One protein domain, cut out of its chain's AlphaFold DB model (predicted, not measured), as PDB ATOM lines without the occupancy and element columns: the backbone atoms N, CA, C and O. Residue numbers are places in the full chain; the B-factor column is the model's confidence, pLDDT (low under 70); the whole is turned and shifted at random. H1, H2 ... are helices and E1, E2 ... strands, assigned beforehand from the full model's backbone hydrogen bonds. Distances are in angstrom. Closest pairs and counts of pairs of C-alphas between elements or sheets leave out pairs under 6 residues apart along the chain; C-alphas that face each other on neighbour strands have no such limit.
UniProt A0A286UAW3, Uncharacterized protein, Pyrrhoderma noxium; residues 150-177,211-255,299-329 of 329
ATOM      1  N   GLU A 150      -8.717  58.140  -1.399       87.50
ATOM      2  CA  GLU A 150      -7.371  58.733  -1.405       87.50
ATOM      3  C   GLU A 150      -7.207  59.868  -2.431       87.50
ATOM      4  O   GLU A 150      -6.528  60.861  -2.166       87.50
ATOM      5  N   GLU A 151      -7.828  59.741  -3.605       87.56
ATOM      6  CA  GLU A 151      -7.769  60.750  -4.660       87.56
ATOM      7  C   GLU A 151      -8.597  61.985  -4.289       87.56
ATOM      8  O   GLU A 151      -8.128  63.104  -4.487       87.56
ATOM      9  N   GLN A 152      -9.755  61.812  -3.645       88.38
ATOM     10  CA  GLN A 152     -10.543  62.935  -3.115       88.38
ATOM     11  C   GLN A 152      -9.726  63.776  -2.115       88.38
ATOM     12  O   GLN A 152      -9.701  65.005  -2.211       88.38
ATOM     13  N   VAL A 153      -8.978  63.124  -1.214       92.19
ATOM     14  CA  VAL A 153      -8.069  63.803  -0.268       92.19
ATOM     15  C   VAL A 153      -6.959  64.568  -0.998       92.19
ATOM     16  O   VAL A 153      -6.646  65.703  -0.630       92.19
ATOM     17  N   LEU A 154      -6.374  63.990  -2.055       90.88
ATOM     18  CA  LEU A 154      -5.354  64.669  -2.861       90.88
ATOM     19  C   LEU A 154      -5.906  65.889  -3.606       90.88
ATOM     20  O   LEU A 154      -5.207  66.902  -3.689       90.88
ATOM     21  N   ILE A 155      -7.131  65.831  -4.139       89.69
ATOM     22  CA  ILE A 155      -7.686  66.969  -4.882       89.69
ATOM     23  C   ILE A 155      -8.095  68.107  -3.933       89.69
ATOM     24  O   ILE A 155      -7.860  69.267  -4.267       89.69
ATOM     25  N   GLU A 156      -8.585  67.822  -2.723       92.00
ATOM     26  CA  GLU A 156      -8.817  68.879  -1.725       92.00
ATOM     27  C   GLU A 156      -7.484  69.493  -1.230       92.00
ATOM     28  O   GLU A 156      -7.385  70.714  -1.088       92.00
ATOM     29  N   GLU A 157      -6.394  68.714  -1.098       93.12
ATOM     30  CA  GLU A 157      -5.046  69.278  -0.865       93.12
ATOM     31  C   GLU A 157      -4.609  70.209  -2.018       93.12
ATOM     32  O   GLU A 157      -4.048  71.286  -1.779       93.12
ATOM     33  N   LEU A 158      -4.871  69.826  -3.274       92.12
ATOM     34  CA  LEU A 158      -4.603  70.662  -4.451       92.12
ATOM     35  C   LEU A 158      -5.459  71.935  -4.454       92.12
ATOM     36  O   LEU A 158      -4.938  73.009  -4.757       92.12
ATOM     37  N   ARG A 159      -6.732  71.852  -4.056       91.12
ATOM     38  CA  ARG A 159      -7.660  72.986  -3.947       91.12
ATOM     39  C   ARG A 159      -7.203  74.005  -2.906       91.12
ATOM     40  O   ARG A 159      -7.115  75.195  -3.213       91.12
ATOM     41  N   ILE A 160      -6.809  73.553  -1.715       93.50
ATOM     42  CA  ILE A 160      -6.254  74.417  -0.658       93.50
ATOM     43  C   ILE A 160      -4.985  75.134  -1.155       93.50
ATOM     44  O   ILE A 160      -4.814  76.341  -0.941       93.50
ATOM     45  N   LYS A 161      -4.103  74.428  -1.879       92.06
ATOM     46  CA  LYS A 161      -2.914  75.035  -2.505       92.06
ATOM     47  C   LYS A 161      -3.275  76.044  -3.592       92.06
ATOM     48  O   LYS A 161      -2.667  77.111  -3.627       92.06
ATOM     49  N   ALA A 162      -4.264  75.750  -4.432       90.25
ATOM     50  CA  ALA A 162      -4.746  76.645  -5.479       90.25
ATOM     51  C   ALA A 162      -5.308  77.958  -4.907       90.25
ATOM     52  O   ALA A 162      -4.957  79.035  -5.389       90.25
ATOM     53  N   ILE A 163      -6.092  77.897  -3.824       91.00
ATOM     54  CA  ILE A 163      -6.606  79.081  -3.110       91.00
ATOM     55  C   ILE A 163      -5.449  79.910  -2.517       91.00
ATOM     56  O   ILE A 163      -5.398  81.133  -2.678       91.00
ATOM     57  N   SER A 164      -4.470  79.251  -1.888       92.62
ATOM     58  CA  SER A 164      -3.264  79.906  -1.357       92.62
ATOM     59  C   SER A 164      -2.428  80.578  -2.459       92.62
ATOM     60  O   SER A 164      -1.927  81.694  -2.279       92.62
ATOM     61  N   LEU A 165      -2.324  79.946  -3.633       89.81
ATOM     62  CA  LEU A 165      -1.644  80.504  -4.803       89.81
ATOM     63  C   LEU A 165      -2.390  81.689  -5.412       89.81
ATOM     64  O   LEU A 165      -1.747  82.700  -5.687       89.81
ATOM     65  N   LYS A 166      -3.723  81.622  -5.542       90.00
ATOM     66  CA  LYS A 166      -4.552  82.765  -5.960       90.00
ATOM     67  C   LYS A 166      -4.275  83.985  -5.089       90.00
ATOM     68  O   LYS A 166      -4.017  85.054  -5.628       90.00
ATOM     69  N   LYS A 167      -4.254  83.837  -3.757       90.50
ATOM     70  CA  LYS A 167      -3.984  84.968  -2.853       90.50
ATOM     71  C   LYS A 167      -2.640  85.644  -3.163       90.50
ATOM     72  O   LYS A 167      -2.582  86.866  -3.252       90.50
ATOM     73  N   ARG A 168      -1.583  84.855  -3.395       90.25
ATOM     74  CA  ARG A 168      -0.246  85.361  -3.769       90.25
ATOM     75  C   ARG A 168      -0.208  85.982  -5.169       90.25
ATOM     76  O   ARG A 168       0.518  86.950  -5.374       90.25
ATOM     77  N   LEU A 169      -0.955  85.429  -6.127       87.81
ATOM     78  CA  LEU A 169      -1.080  85.975  -7.482       87.81
ATOM     79  C   LEU A 169      -1.769  87.340  -7.469       87.81
ATOM     80  O   LEU A 169      -1.201  88.295  -7.989       87.81
ATOM     81  N   MET A 170      -2.932  87.447  -6.823       85.56
ATOM     82  CA  MET A 170      -3.675  88.707  -6.718       85.56
ATOM     83  C   MET A 170      -2.862  89.778  -5.983       85.56
ATOM     84  O   MET A 170      -2.824  90.921  -6.419       85.56
ATOM     85  N   GLU A 171      -2.126  89.415  -4.927       89.75
ATOM     86  CA  GLU A 171      -1.228  90.351  -4.238       89.75
ATOM     87  C   GLU A 171      -0.115  90.884  -5.160       89.75
ATOM     88  O   GLU A 171       0.171  92.082  -5.155       89.75
ATOM     89  N   ARG A 172       0.505  90.022  -5.980       87.56
ATOM     90  CA  ARG A 172       1.508  90.444  -6.975       87.56
ATOM     91  C   ARG A 172       0.901  91.304  -8.079       87.56
ATOM     92  O   ARG A 172       1.534  92.266  -8.497       87.56
ATOM     93  N   TRP A 173      -0.296  90.963  -8.550       84.00
ATOM     94  CA  TRP A 173      -0.953  91.697  -9.627       84.00
ATOM     95  C   TRP A 173      -1.388  93.091  -9.171       84.00
ATOM     96  O   TRP A 173      -1.045  94.066  -9.833       84.00
ATOM     97  N   ASN A 174      -1.990  93.212  -7.986       85.69
ATOM     98  CA  ASN A 174      -2.331  94.505  -7.390       85.69
ATOM     99  C   ASN A 174      -1.080  95.379  -7.182       85.69
ATOM    100  O   ASN A 174      -1.102  96.565  -7.489       85.69
ATOM    101  N   LYS A 175       0.042  94.792  -6.735       88.69
ATOM    102  CA  LYS A 175       1.335  95.499  -6.642       88.69
ATOM    103  C   LYS A 175       1.867  95.970  -7.999       88.69
ATOM    104  O   LYS A 175       2.555  96.982  -8.041       88.69
ATOM    105  N   LYS A 176       1.573  95.249  -9.086       85.81
ATOM    106  CA  LYS A 176       1.962  95.648 -10.443       85.81
ATOM    107  C   LYS A 176       1.090  96.790 -10.966       85.81
ATOM    108  O   LYS A 176       1.650  97.747 -11.477       85.81
ATOM    109  N   LEU A 177      -0.228  96.734 -10.759       80.94
ATOM    110  CA  LEU A 177      -1.153  97.810 -11.144       80.94
ATOM    111  C   LEU A 177      -0.785  99.143 -10.472       80.94
ATOM    112  O   LEU A 177      -0.625 100.140 -11.164       80.94
ATOM    113  N   GLY A 211     -19.499  79.194 -38.790       79.81
ATOM    114  CA  GLY A 211     -19.788  80.426 -38.061       79.81
ATOM    115  C   GLY A 211     -18.503  81.058 -37.525       79.81
ATOM    116  O   GLY A 211     -17.599  80.353 -37.060       79.81
ATOM    117  N   THR A 212     -18.414  82.381 -37.631       90.06
ATOM    118  CA  THR A 212     -17.341  83.161 -37.014       90.06
ATOM    119  C   THR A 212     -17.622  83.271 -35.520       90.06
ATOM    120  O   THR A 212     -18.712  83.673 -35.126       90.06
ATOM    121  N   ILE A 213     -16.646  82.909 -34.692       91.56
ATOM    122  CA  ILE A 213     -16.712  83.044 -33.236       91.56
ATOM    123  C   ILE A 213     -15.967  84.325 -32.865       91.56
ATOM    124  O   ILE A 213     -14.791  84.478 -33.201       91.56
ATOM    125  N   HIS A 214     -16.647  85.244 -32.190       94.06
ATOM    126  CA  HIS A 214     -16.054  86.466 -31.648       94.06
ATOM    127  C   HIS A 214     -15.593  86.199 -30.211       94.06
ATOM    128  O   HIS A 214     -16.253  85.457 -29.485       94.06
ATOM    129  N   CYS A 215     -14.464  86.770 -29.785       95.00
ATOM    130  CA  CYS A 215     -14.086  86.710 -28.374       95.00
ATOM    131  C   CYS A 215     -15.012  87.610 -27.543       95.00
ATOM    132  O   CYS A 215     -15.201  88.773 -27.877       95.00
ATOM    133  N   SER A 216     -15.560  87.093 -26.443       94.75
ATOM    134  CA  SER A 216     -16.447  87.842 -25.536       94.75
ATOM    135  C   SER A 216     -15.690  88.651 -24.467       94.75
ATOM    136  O   SER A 216     -16.272  89.079 -23.474       94.75
ATOM    137  N   PHE A 217     -14.381  88.865 -24.644       94.00
ATOM    138  CA  PHE A 217     -13.571  89.700 -23.753       94.00
ATOM    139  C   PHE A 217     -13.708  91.172 -24.154       94.00
ATOM    140  O   PHE A 217     -13.511  91.511 -25.318       94.00
ATOM    141  N   SER A 218     -14.021  92.046 -23.194       91.81
ATOM    142  CA  SER A 218     -14.497  93.420 -23.440       91.81
ATOM    143  C   SER A 218     -13.567  94.301 -24.282       91.81
ATOM    144  O   SER A 218     -14.051  95.185 -24.982       91.81
ATOM    145  N   SER A 219     -12.254  94.061 -24.242       92.19
ATOM    146  CA  SER A 219     -11.251  94.797 -25.020       92.19
ATOM    147  C   SER A 219     -10.632  93.966 -26.156       92.19
ATOM    148  O   SER A 219      -9.445  94.129 -26.459       92.19
ATOM    149  N   CYS A 220     -11.360  92.995 -26.724       94.75
ATOM    150  CA  CYS A 220     -10.805  92.076 -27.718       94.75
ATOM    151  C   CYS A 220     -11.668  91.887 -28.973       94.75
ATOM    152  O   CYS A 220     -12.548  91.033 -29.029       94.75
ATOM    153  N   ASP A 221     -11.279  92.567 -30.051       95.75
ATOM    154  CA  ASP A 221     -11.935  92.482 -31.366       95.75
ATOM    155  C   ASP A 221     -11.563  91.222 -32.181       95.75
ATOM    156  O   ASP A 221     -11.774  91.162 -33.396       95.75
ATOM    157  N   TRP A 222     -10.941  90.211 -31.561       94.19
ATOM    158  CA  TRP A 222     -10.439  89.044 -32.292       94.19
ATOM    159  C   TRP A 222     -11.573  88.096 -32.683       94.19
ATOM    160  O   TRP A 222     -12.374  87.650 -31.856       94.19
ATOM    161  N   THR A 223     -11.584  87.738 -33.964       94.44
ATOM    162  CA  THR A 223     -12.565  86.835 -34.564       94.44
ATOM    163  C   THR A 223     -11.884  85.575 -35.082       94.44
ATOM    164  O   THR A 223     -10.788  85.610 -35.646       94.44
ATOM    165  N   PHE A 224     -12.532  84.431 -34.881       92.88
ATOM    166  CA  PHE A 224     -12.007  83.121 -35.236       92.88
ATOM    167  C   PHE A 224     -12.958  82.431 -36.200       92.88
ATOM    168  O   PHE A 224     -14.170  82.403 -35.991       92.88
ATOM    169  N   SER A 225     -12.407  81.775 -37.221       87.62
ATOM    170  CA  SER A 225     -13.160  80.703 -37.872       87.62
ATOM    171  C   SER A 225     -13.450  79.601 -36.844       87.62
ATOM    172  O   SER A 225     -12.643  79.381 -35.941       87.62
ATOM    173  N   SER A 226     -14.566  78.884 -37.009       73.75
ATOM    174  CA  SER A 226     -15.100  77.789 -36.162       73.75
ATOM    175  C   SER A 226     -14.104  76.725 -35.620       73.75
ATOM    176  O   SER A 226     -14.475  75.899 -34.786       73.75
ATOM    177  N   ARG A 227     -12.825  76.724 -36.026       71.38
ATOM    178  CA  ARG A 227     -11.758  75.921 -35.406       71.38
ATOM    179  C   ARG A 227     -11.580  76.291 -33.926       71.38
ATOM    180  O   ARG A 227     -10.863  77.226 -33.567       71.38
ATOM    181  N   THR A 228     -12.163  75.474 -33.055       81.19
ATOM    182  CA  THR A 228     -12.137  75.656 -31.596       81.19
ATOM    183  C   THR A 228     -10.723  75.767 -31.015       81.19
ATOM    184  O   THR A 228     -10.521  76.519 -30.071       81.19
ATOM    185  N   GLN A 229      -9.717  75.082 -31.570       89.62
ATOM    186  CA  GLN A 229      -8.359  75.060 -31.003       89.62
ATOM    187  C   GLN A 229      -7.652  76.428 -31.025       89.62
ATOM    188  O   GLN A 229      -6.971  76.778 -30.058       89.62
ATOM    189  N   THR A 230      -7.814  77.220 -32.092       91.56
ATOM    190  CA  THR A 230      -7.217  78.564 -32.185       91.56
ATOM    191  C   THR A 230      -7.874  79.534 -31.209       91.56
ATOM    192  O   THR A 230      -7.165  80.264 -30.522       91.56
ATOM    193  N   PHE A 231      -9.200  79.460 -31.070       93.19
ATOM    194  CA  PHE A 231      -9.951  80.238 -30.084       93.19
ATOM    195  C   PHE A 231      -9.574  79.843 -28.646       93.19
ATOM    196  O   PHE A 231      -9.205  80.699 -27.847       93.19
ATOM    197  N   LYS A 232      -9.516  78.536 -28.345       92.19
ATOM    198  CA  LYS A 232      -9.025  78.007 -27.061       92.19
ATOM    199  C   LYS A 232      -7.635  78.542 -26.717       92.19
ATOM    200  O   LYS A 232      -7.420  78.970 -25.590       92.19
ATOM    201  N   ARG A 233      -6.690  78.546 -27.667       92.88
ATOM    202  CA  ARG A 233      -5.336  79.093 -27.451       92.88
ATOM    203  C   ARG A 233      -5.354  80.603 -27.195       92.88
ATOM    204  O   ARG A 233      -4.571  81.057 -26.367       92.88
ATOM    205  N   HIS A 234      -6.210  81.346 -27.891       94.44
ATOM    206  CA  HIS A 234      -6.370  82.785 -27.702       94.44
ATOM    207  C   HIS A 234      -6.943  83.138 -26.328       94.44
ATOM    208  O   HIS A 234      -6.407  84.019 -25.677       94.44
ATOM    209  N   ILE A 235      -7.950  82.420 -25.828       94.25
ATOM    210  CA  ILE A 235      -8.539  82.699 -24.506       94.25
ATOM    211  C   ILE A 235      -7.466  82.724 -23.394       94.25
ATOM    212  O   ILE A 235      -7.485  83.595 -22.527       94.25
ATOM    213  N   TYR A 236      -6.449  81.856 -23.460       93.06
ATOM    214  CA  TYR A 236      -5.320  81.867 -22.516       93.06
ATOM    215  C   TYR A 236      -4.429  83.130 -22.565       93.06
ATOM    216  O   TYR A 236      -3.588  83.284 -21.680       93.06
ATOM    217  N   THR A 237      -4.570  84.032 -23.547       92.69
ATOM    218  CA  THR A 237      -3.879  85.339 -23.529       92.69
ATOM    219  C   THR A 237      -4.544  86.329 -22.582       92.69
ATOM    220  O   THR A 237      -3.844  87.139 -21.985       92.69
ATOM    221  N   HIS A 238      -5.866  86.234 -22.408       93.06
ATOM    222  CA  HIS A 238      -6.626  87.042 -21.443       93.06
ATOM    223  C   HIS A 238      -6.505  86.487 -20.020       93.06
ATOM    224  O   HIS A 238      -6.581  87.231 -19.046       93.06
ATOM    225  N   TYR A 239      -6.272  85.177 -19.901       92.25
ATOM    226  CA  TYR A 239      -6.262  84.451 -18.629       92.25
ATOM    227  C   TYR A 239      -4.978  83.608 -18.462       92.25
ATOM    228  O   TYR A 239      -5.025  82.374 -18.475       92.25
ATOM    229  N   PRO A 240      -3.799  84.247 -18.305       87.19
ATOM    230  CA  PRO A 240      -2.492  83.579 -18.323       87.19
ATOM    231  C   PRO A 240      -2.159  82.771 -17.053       87.19
ATOM    232  O   PRO A 240      -1.056  82.237 -16.940       87.19
ATOM    233  N   PHE A 241      -3.085  82.650 -16.099       91.12
ATOM    234  CA  PHE A 241      -2.883  81.982 -14.809       91.12
ATOM    235  C   PHE A 241      -3.826  80.783 -14.644       91.12
ATOM    236  O   PHE A 241      -4.621  80.728 -13.711       91.12
ATOM    237  N   ALA A 242      -3.771  79.829 -15.578       93.38
ATOM    238  CA  ALA A 242      -4.695  78.696 -15.591       93.38
ATOM    239  C   ALA A 242      -4.171  77.434 -14.900       93.38
ATOM    240  O   ALA A 242      -4.955  76.763 -14.238       93.38
ATOM    241  N   TYR A 243      -2.884  77.101 -15.011       96.06
ATOM    242  CA  TYR A 243      -2.320  75.852 -14.487       96.06
ATOM    243  C   TYR A 243      -1.236  76.117 -13.440       96.06
ATOM    244  O   TYR A 243      -0.569  77.146 -13.484       96.06
ATOM    245  N   PHE A 244      -1.009  75.181 -12.519       95.94
ATOM    246  CA  PHE A 244       0.099  75.252 -11.561       95.94
ATOM    247  C   PHE A 244       0.816  73.909 -11.410       95.94
ATOM    248  O   PHE A 244       0.208  72.844 -11.473       95.94
ATOM    249  N   CYS A 245       2.125  73.945 -11.172       95.44
ATOM    250  CA  CYS A 245       2.883  72.754 -10.814       95.44
ATOM    251  C   CYS A 245       2.629  72.398  -9.339       95.44
ATOM    252  O   CYS A 245       2.960  73.203  -8.466       95.44
ATOM    253  N   PRO A 246       2.122  71.199  -8.999       93.62
ATOM    254  CA  PRO A 246       1.792  70.848  -7.613       93.62
ATOM    255  C   PRO A 246       3.031  70.648  -6.718       93.62
ATOM    256  O   PRO A 246       2.900  70.563  -5.495       93.62
ATOM    257  N   VAL A 247       4.227  70.578  -7.319       92.25
ATOM    258  CA  VAL A 247       5.507  70.391  -6.623       92.25
ATOM    259  C   VAL A 247       6.165  71.724  -6.270       92.25
ATOM    260  O   VAL A 247       6.386  72.000  -5.096       92.25
ATOM    261  N   CYS A 248       6.491  72.552  -7.269       92.38
ATOM    262  CA  CYS A 248       7.184  73.828  -7.041       92.38
ATOM    263  C   CYS A 248       6.243  75.040  -6.952       92.38
ATOM    264  O   CYS A 248       6.707  76.145  -6.681       92.38
ATOM    265  N   LEU A 249       4.936  74.835  -7.156       93.06
ATOM    266  CA  LEU A 249       3.883  75.853  -7.078       93.06
ATOM    267  C   LEU A 249       4.057  77.026  -8.061       93.06
ATOM    268  O   LEU A 249       3.495  78.102  -7.865       93.06
ATOM    269  N   GLU A 250       4.816  76.817  -9.137       93.06
ATOM    270  CA  GLU A 250       4.903  77.747 -10.261       93.06
ATOM    271  C   GLU A 250       3.620  77.693 -11.097       93.06
ATOM    272  O   GLU A 250       3.114  76.608 -11.393       93.06
ATOM    273  N   ILE A 251       3.102  78.864 -11.471       92.94
ATOM    274  CA  ILE A 251       1.911  79.010 -12.310       92.94
ATOM    275  C   ILE A 251       2.331  79.163 -13.772       92.94
ATOM    276  O   ILE A 251       3.264  79.899 -14.087       92.94
ATOM    277  N   VAL A 252       1.621  78.475 -14.660       94.56
ATOM    278  CA  VAL A 252       1.833  78.478 -16.109       94.56
ATOM    279  C   VAL A 252       0.504  78.685 -16.835       94.56
ATOM    280  O   VAL A 252      -0.564  78.293 -16.361       94.56
ATOM    281  N   CYS A 253       0.552  79.299 -18.014       92.56
ATOM    282  CA  CYS A 253      -0.659  79.713 -18.717       92.56
ATOM    283  C   CYS A 253      -1.446  78.565 -19.354       92.56
ATOM    284  O   CYS A 253      -2.651  78.692 -19.533       92.56
ATOM    285  N   ARG A 254      -0.795  77.459 -19.731       93.81
ATOM    286  CA  ARG A 254      -1.376  76.422 -20.600       93.81
ATOM    287  C   ARG A 254      -0.885  75.021 -20.233       93.81
ATOM    288  O   ARG A 254       0.207  74.860 -19.696       93.81
ATOM    289  N   GLU A 255      -1.674  74.012 -20.590       94.19
ATOM    290  CA  GLU A 255      -1.400  72.590 -20.325       94.19
ATOM    291  C   GLU A 255      -0.088  72.104 -20.977       94.19
ATOM    292  O   GLU A 255       0.733  71.474 -20.319       94.19
ATOM    293  N   ASN A 299      -5.442  72.667 -12.760       95.81
ATOM    294  CA  ASN A 299      -6.027  73.889 -13.302       95.81
ATOM    295  C   ASN A 299      -6.773  74.673 -12.201       95.81
ATOM    296  O   ASN A 299      -7.684  74.155 -11.552       95.81
ATOM    297  N   LEU A 300      -6.391  75.936 -11.992       94.75
ATOM    298  CA  LEU A 300      -6.919  76.821 -10.945       94.75
ATOM    299  C   LEU A 300      -8.410  77.159 -11.139       94.75
ATOM    300  O   LEU A 300      -9.124  77.358 -10.154       94.75
ATOM    301  N   TYR A 301      -8.892  77.195 -12.385       94.31
ATOM    302  CA  TYR A 301     -10.308  77.396 -12.710       94.31
ATOM    303  C   TYR A 301     -11.111  76.108 -12.480       94.31
ATOM    304  O   TYR A 301     -12.179  76.145 -11.863       94.31
ATOM    305  N   TYR A 302     -10.566  74.948 -12.873       94.38
ATOM    306  CA  TYR A 302     -11.204  73.657 -12.592       94.38
ATOM    307  C   TYR A 302     -11.377  73.427 -11.086       94.38
ATOM    308  O   TYR A 302     -12.472  73.080 -10.670       94.38
ATOM    309  N   LEU A 303     -10.364  73.710 -10.259       93.50
ATOM    310  CA  LEU A 303     -10.451  73.599  -8.790       93.50
ATOM    311  C   LEU A 303     -11.330  74.675  -8.116       93.50
ATOM    312  O   LEU A 303     -11.454  74.698  -6.891       93.50
ATOM    313  N   GLY A 304     -11.894  75.610  -8.884       90.56
ATOM    314  CA  GLY A 304     -12.768  76.669  -8.378       90.56
ATOM    315  C   GLY A 304     -12.057  77.797  -7.631       90.56
ATOM    316  O   GLY A 304     -12.714  78.736  -7.193       90.56
ATOM    317  N   ALA A 305     -10.722  77.783  -7.536       90.81
ATOM    318  CA  ALA A 305      -9.978  78.882  -6.918       90.81
ATOM    319  C   ALA A 305     -10.279  80.218  -7.623       90.81
ATOM    320  O   ALA A 305     -10.425  81.247  -6.965       90.81
ATOM    321  N   MET A 306     -10.434  80.190  -8.949       91.12
ATOM    322  CA  MET A 306     -10.701  81.359  -9.795       91.12
ATOM    323  C   MET A 306     -12.192  81.558 -10.156       91.12
ATOM    324  O   MET A 306     -12.477  82.240 -11.134       91.12
ATOM    325  N   GLU A 307     -13.154  80.992  -9.409       91.31
ATOM    326  CA  GLU A 307     -14.595  81.164  -9.717       91.31
ATOM    327  C   GLU A 307     -15.079  82.618  -9.641       91.31
ATOM    328  O   GLU A 307     -15.850  83.046 -10.496       91.31
ATOM    329  N   GLU A 308     -14.571  83.376  -8.666       89.75
ATOM    330  CA  GLU A 308     -14.851  84.808  -8.445       89.75
ATOM    331  C   GLU A 308     -14.233  85.737  -9.510       89.75
ATOM    332  O   GLU A 308     -14.382  86.952  -9.422       89.75
ATOM    333  N   TYR A 309     -13.460  85.208 -10.464       89.56
ATOM    334  CA  TYR A 309     -12.805  86.029 -11.480       89.56
ATOM    335  C   TYR A 309     -13.814  86.444 -12.556       89.56
ATOM    336  O   TYR A 309     -14.475  85.579 -13.139       89.56
ATOM    337  N   ASP A 310     -13.891  87.745 -12.848       92.12
ATOM    338  CA  ASP A 310     -14.792  88.277 -13.871       92.12
ATOM    339  C   ASP A 310     -14.380  87.793 -15.273       92.12
ATOM    340  O   ASP A 310     -13.278  88.037 -15.774       92.12
ATOM    341  N   MET A 311     -15.247  86.973 -15.855       94.06
ATOM    342  CA  MET A 311     -14.985  86.161 -17.037       94.06
ATOM    343  C   MET A 311     -16.327  85.638 -17.570       94.06
ATOM    344  O   MET A 311     -17.093  85.089 -16.773       94.06
ATOM    345  N   PRO A 312     -16.596  85.720 -18.886       95.19
ATOM    346  CA  PRO A 312     -17.768  85.098 -19.504       95.19
ATOM    347  C   PRO A 312     -17.822  83.584 -19.256       95.19
ATOM    348  O   PRO A 312     -16.793  82.910 -19.344       95.19
ATOM    349  N   ASP A 313     -19.009  83.027 -19.000       94.81
ATOM    350  CA  ASP A 313     -19.166  81.592 -18.699       94.81
ATOM    351  C   ASP A 313     -18.631  80.681 -19.815       94.81
ATOM    352  O   ASP A 313     -18.048  79.639 -19.528       94.81
ATOM    353  N   GLU A 314     -18.732  81.100 -21.079       92.44
ATOM    354  CA  GLU A 314     -18.160  80.385 -22.229       92.44
ATOM    355  C   GLU A 314     -16.629  80.257 -22.135       92.44
ATOM    356  O   GLU A 314     -16.060  79.187 -22.368       92.44
ATOM    357  N   HIS A 315     -15.943  81.343 -21.757       94.62
ATOM    358  CA  HIS A 315     -14.499  81.326 -21.522       94.62
ATOM    359  C   HIS A 315     -14.160  80.456 -20.306       94.62
ATOM    360  O   HIS A 315     -13.192  79.693 -20.359       94.62
ATOM    361  N   PHE A 316     -14.972  80.517 -19.244       95.62
ATOM    362  CA  PHE A 316     -14.791  79.675 -18.063       95.62
ATOM    363  C   PHE A 316     -14.911  78.191 -18.417       95.62
ATOM    364  O   PHE A 316     -13.998  77.426 -18.115       95.62
ATOM    365  N   GLU A 317     -15.970  77.781 -19.120       94.38
ATOM    366  CA  GLU A 317     -16.187  76.388 -19.522       94.38
ATOM    367  C   GLU A 317     -15.048  75.867 -20.409       94.38
ATOM    368  O   GLU A 317     -14.558  74.751 -20.213       94.38
ATOM    369  N   ILE A 318     -14.536  76.708 -21.312       92.88
ATOM    370  CA  ILE A 318     -13.389  76.388 -22.165       92.88
ATOM    371  C   ILE A 318     -12.085  76.175 -21.373       92.88
ATOM    372  O   ILE A 318     -11.345  75.229 -21.669       92.88
ATOM    373  N   ILE A 319     -11.770  77.046 -20.409       93.44
ATOM    374  CA  ILE A 319     -10.510  76.994 -19.643       93.44
ATOM    375  C   ILE A 319     -10.583  75.938 -18.543       93.44
ATOM    376  O   ILE A 319      -9.657  75.140 -18.388       93.44
ATOM    377  N   ALA A 320     -11.668  75.945 -17.770       94.06
ATOM    378  CA  ALA A 320     -11.881  75.050 -16.646       94.06
ATOM    379  C   ALA A 320     -12.182  73.620 -17.106       94.06
ATOM    380  O   ALA A 320     -11.890  72.690 -16.365       94.06
ATOM    381  N   LYS A 321     -12.742  73.422 -18.310       93.81
ATOM    382  CA  LYS A 321     -13.320  72.140 -18.760       93.81
ATOM    383  C   LYS A 321     -14.483  71.671 -17.856       93.81
ATOM    384  O   LYS A 321     -14.690  70.471 -17.689       93.81
ATOM    385  N   ARG A 322     -15.218  72.618 -17.252       94.44
ATOM    386  CA  ARG A 322     -16.481  72.423 -16.509       94.44
ATOM    387  C   ARG A 322     -17.298  73.719 -16.490       94.44
ATOM    388  O   ARG A 322     -16.719  74.797 -16.598       94.44
ATOM    389  N   LYS A 323     -18.607  73.625 -16.260       94.81
ATOM    390  CA  LYS A 323     -19.477  74.795 -16.046       94.81
ATOM    391  C   LYS A 323     -19.157  75.494 -14.719       94.81
ATOM    392  O   LYS A 323     -18.756  74.841 -13.752       94.81
ATOM    393  N   ARG A 324     -19.340  76.818 -14.666       92.69
ATOM    394  CA  ARG A 324     -19.211  77.610 -13.429       92.69
ATOM    395  C   ARG A 324     -20.280  77.168 -12.419       92.69
ATOM    396  O   ARG A 324     -21.371  76.768 -12.816       92.69
ATOM    397  N   HIS A 325     -19.939  77.175 -11.128       91.94
ATOM    398  CA  HIS A 325     -20.775  76.713 -10.004       91.94
ATOM    399  C   HIS A 325     -21.258  75.251 -10.053       91.94
ATOM    400  O   HIS A 325     -21.901  74.798  -9.107       91.94
ATOM    401  N   ALA A 326     -20.921  74.481 -11.094       91.88
ATOM    402  CA  ALA A 326     -21.103  73.037 -11.066       91.88
ATOM    403  C   ALA A 326     -20.267  72.450  -9.916       91.88
ATOM    404  O   ALA A 326     -19.105  72.868  -9.765       91.88
ATOM    405  N   PRO A 327     -20.815  71.497  -9.136       88.25
ATOM    406  CA  PRO A 327     -20.064  70.786  -8.115       88.25
ATOM    407  C   PRO A 327     -18.724  70.284  -8.645       88.25
ATOM    408  O   PRO A 327     -18.579  69.907  -9.812       88.25
ATOM    409  N   LEU A 328     -17.724  70.286  -7.769       80.81
ATOM    410  CA  LEU A 328     -16.578  69.424  -7.990       80.81
ATOM    411  C   LEU A 328     -17.077  68.005  -7.690       80.81
ATOM    412  O   LEU A 328     -17.470  67.757  -6.550       80.81
ATOM    413  N   TYR A 329     -17.026  67.150  -8.721       70.44
ATOM    414  CA  TYR A 329     -17.516  65.756  -8.789       70.44
ATOM    415  C   TYR A 329     -19.030  65.624  -8.996       70.44
ATOM    416  O   TYR A 329     -19.806  66.117  -8.150       70.44
TER     417      TYR A 329
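What this domain is: This is residues 150 to 177, 211 to 255 and 299 to 329 of the 329 residues of an uncharacterized protein of Pyrrhoderma noxium (UniProt A0A286UAW3). A small strand hairpin, E1 and E2, makes one end of the domain, and the long helix H1 makes the other end; between them lie H2, with H3 crossing it, and unnamed stretches of loop. Residues 170 to 177, within H1, stick out free of the body. The 104 printed residues hold three named helices and two named strands in the order H1, E1, E2, H2, H3; the sheet has the order E1 - E2, antiparallel, and the class is mostly helix. The whole is compact, with a radius of gyration of the C-alphas of 14.7 A and spans of 44 by 35 by 22 A.

How they stand to each other: E1, residues 212 to 214, and E2, residues 223 to 225, form an antiparallel hairpin; N 213 and O 224 are within hydrogen-bond range at 2.8 A, as are N 224 and O 213 at 2.8 A. H2, residues 228 to 238, follows E2 after a tight link, and their closest C-alphas, those of Phe 224 and Phe 231, are 6.3 A apart. H2 touches H3, residues 313 to 320, about perpendicular at 88 degrees; their closest C-alphas, those of Lys 232 and Ile 318, are 6.8 A apart. H1, residues 150 to 177, is apart from E2, H2 and H3. Every O i to N i+4 pair is within hydrogen-bond range in H1 and H3, and 4 of 7 in H2.

Where its parts are: H1 measures 40.7 A from C-alpha 150 at (-7.371, 58.733, -1.405) to C-alpha 177; H2 measures 16.2 A and H3 10.0 A, ending with C-alpha 320 at (-11.881, 75.050, -16.646). E1 measures 6.4 A and E2 7.0 A.

The domain as a whole: The C-alphas of Glu 150 and Asp 221 are the two farthest apart, at 45.4 A. Residues 178 to 210 and 256 to 298 are not printed, with C-alpha gaps of 37.1 A and 8.5 A across the cuts. No link printed whole is long. No printed residue has a pLDDT under 70.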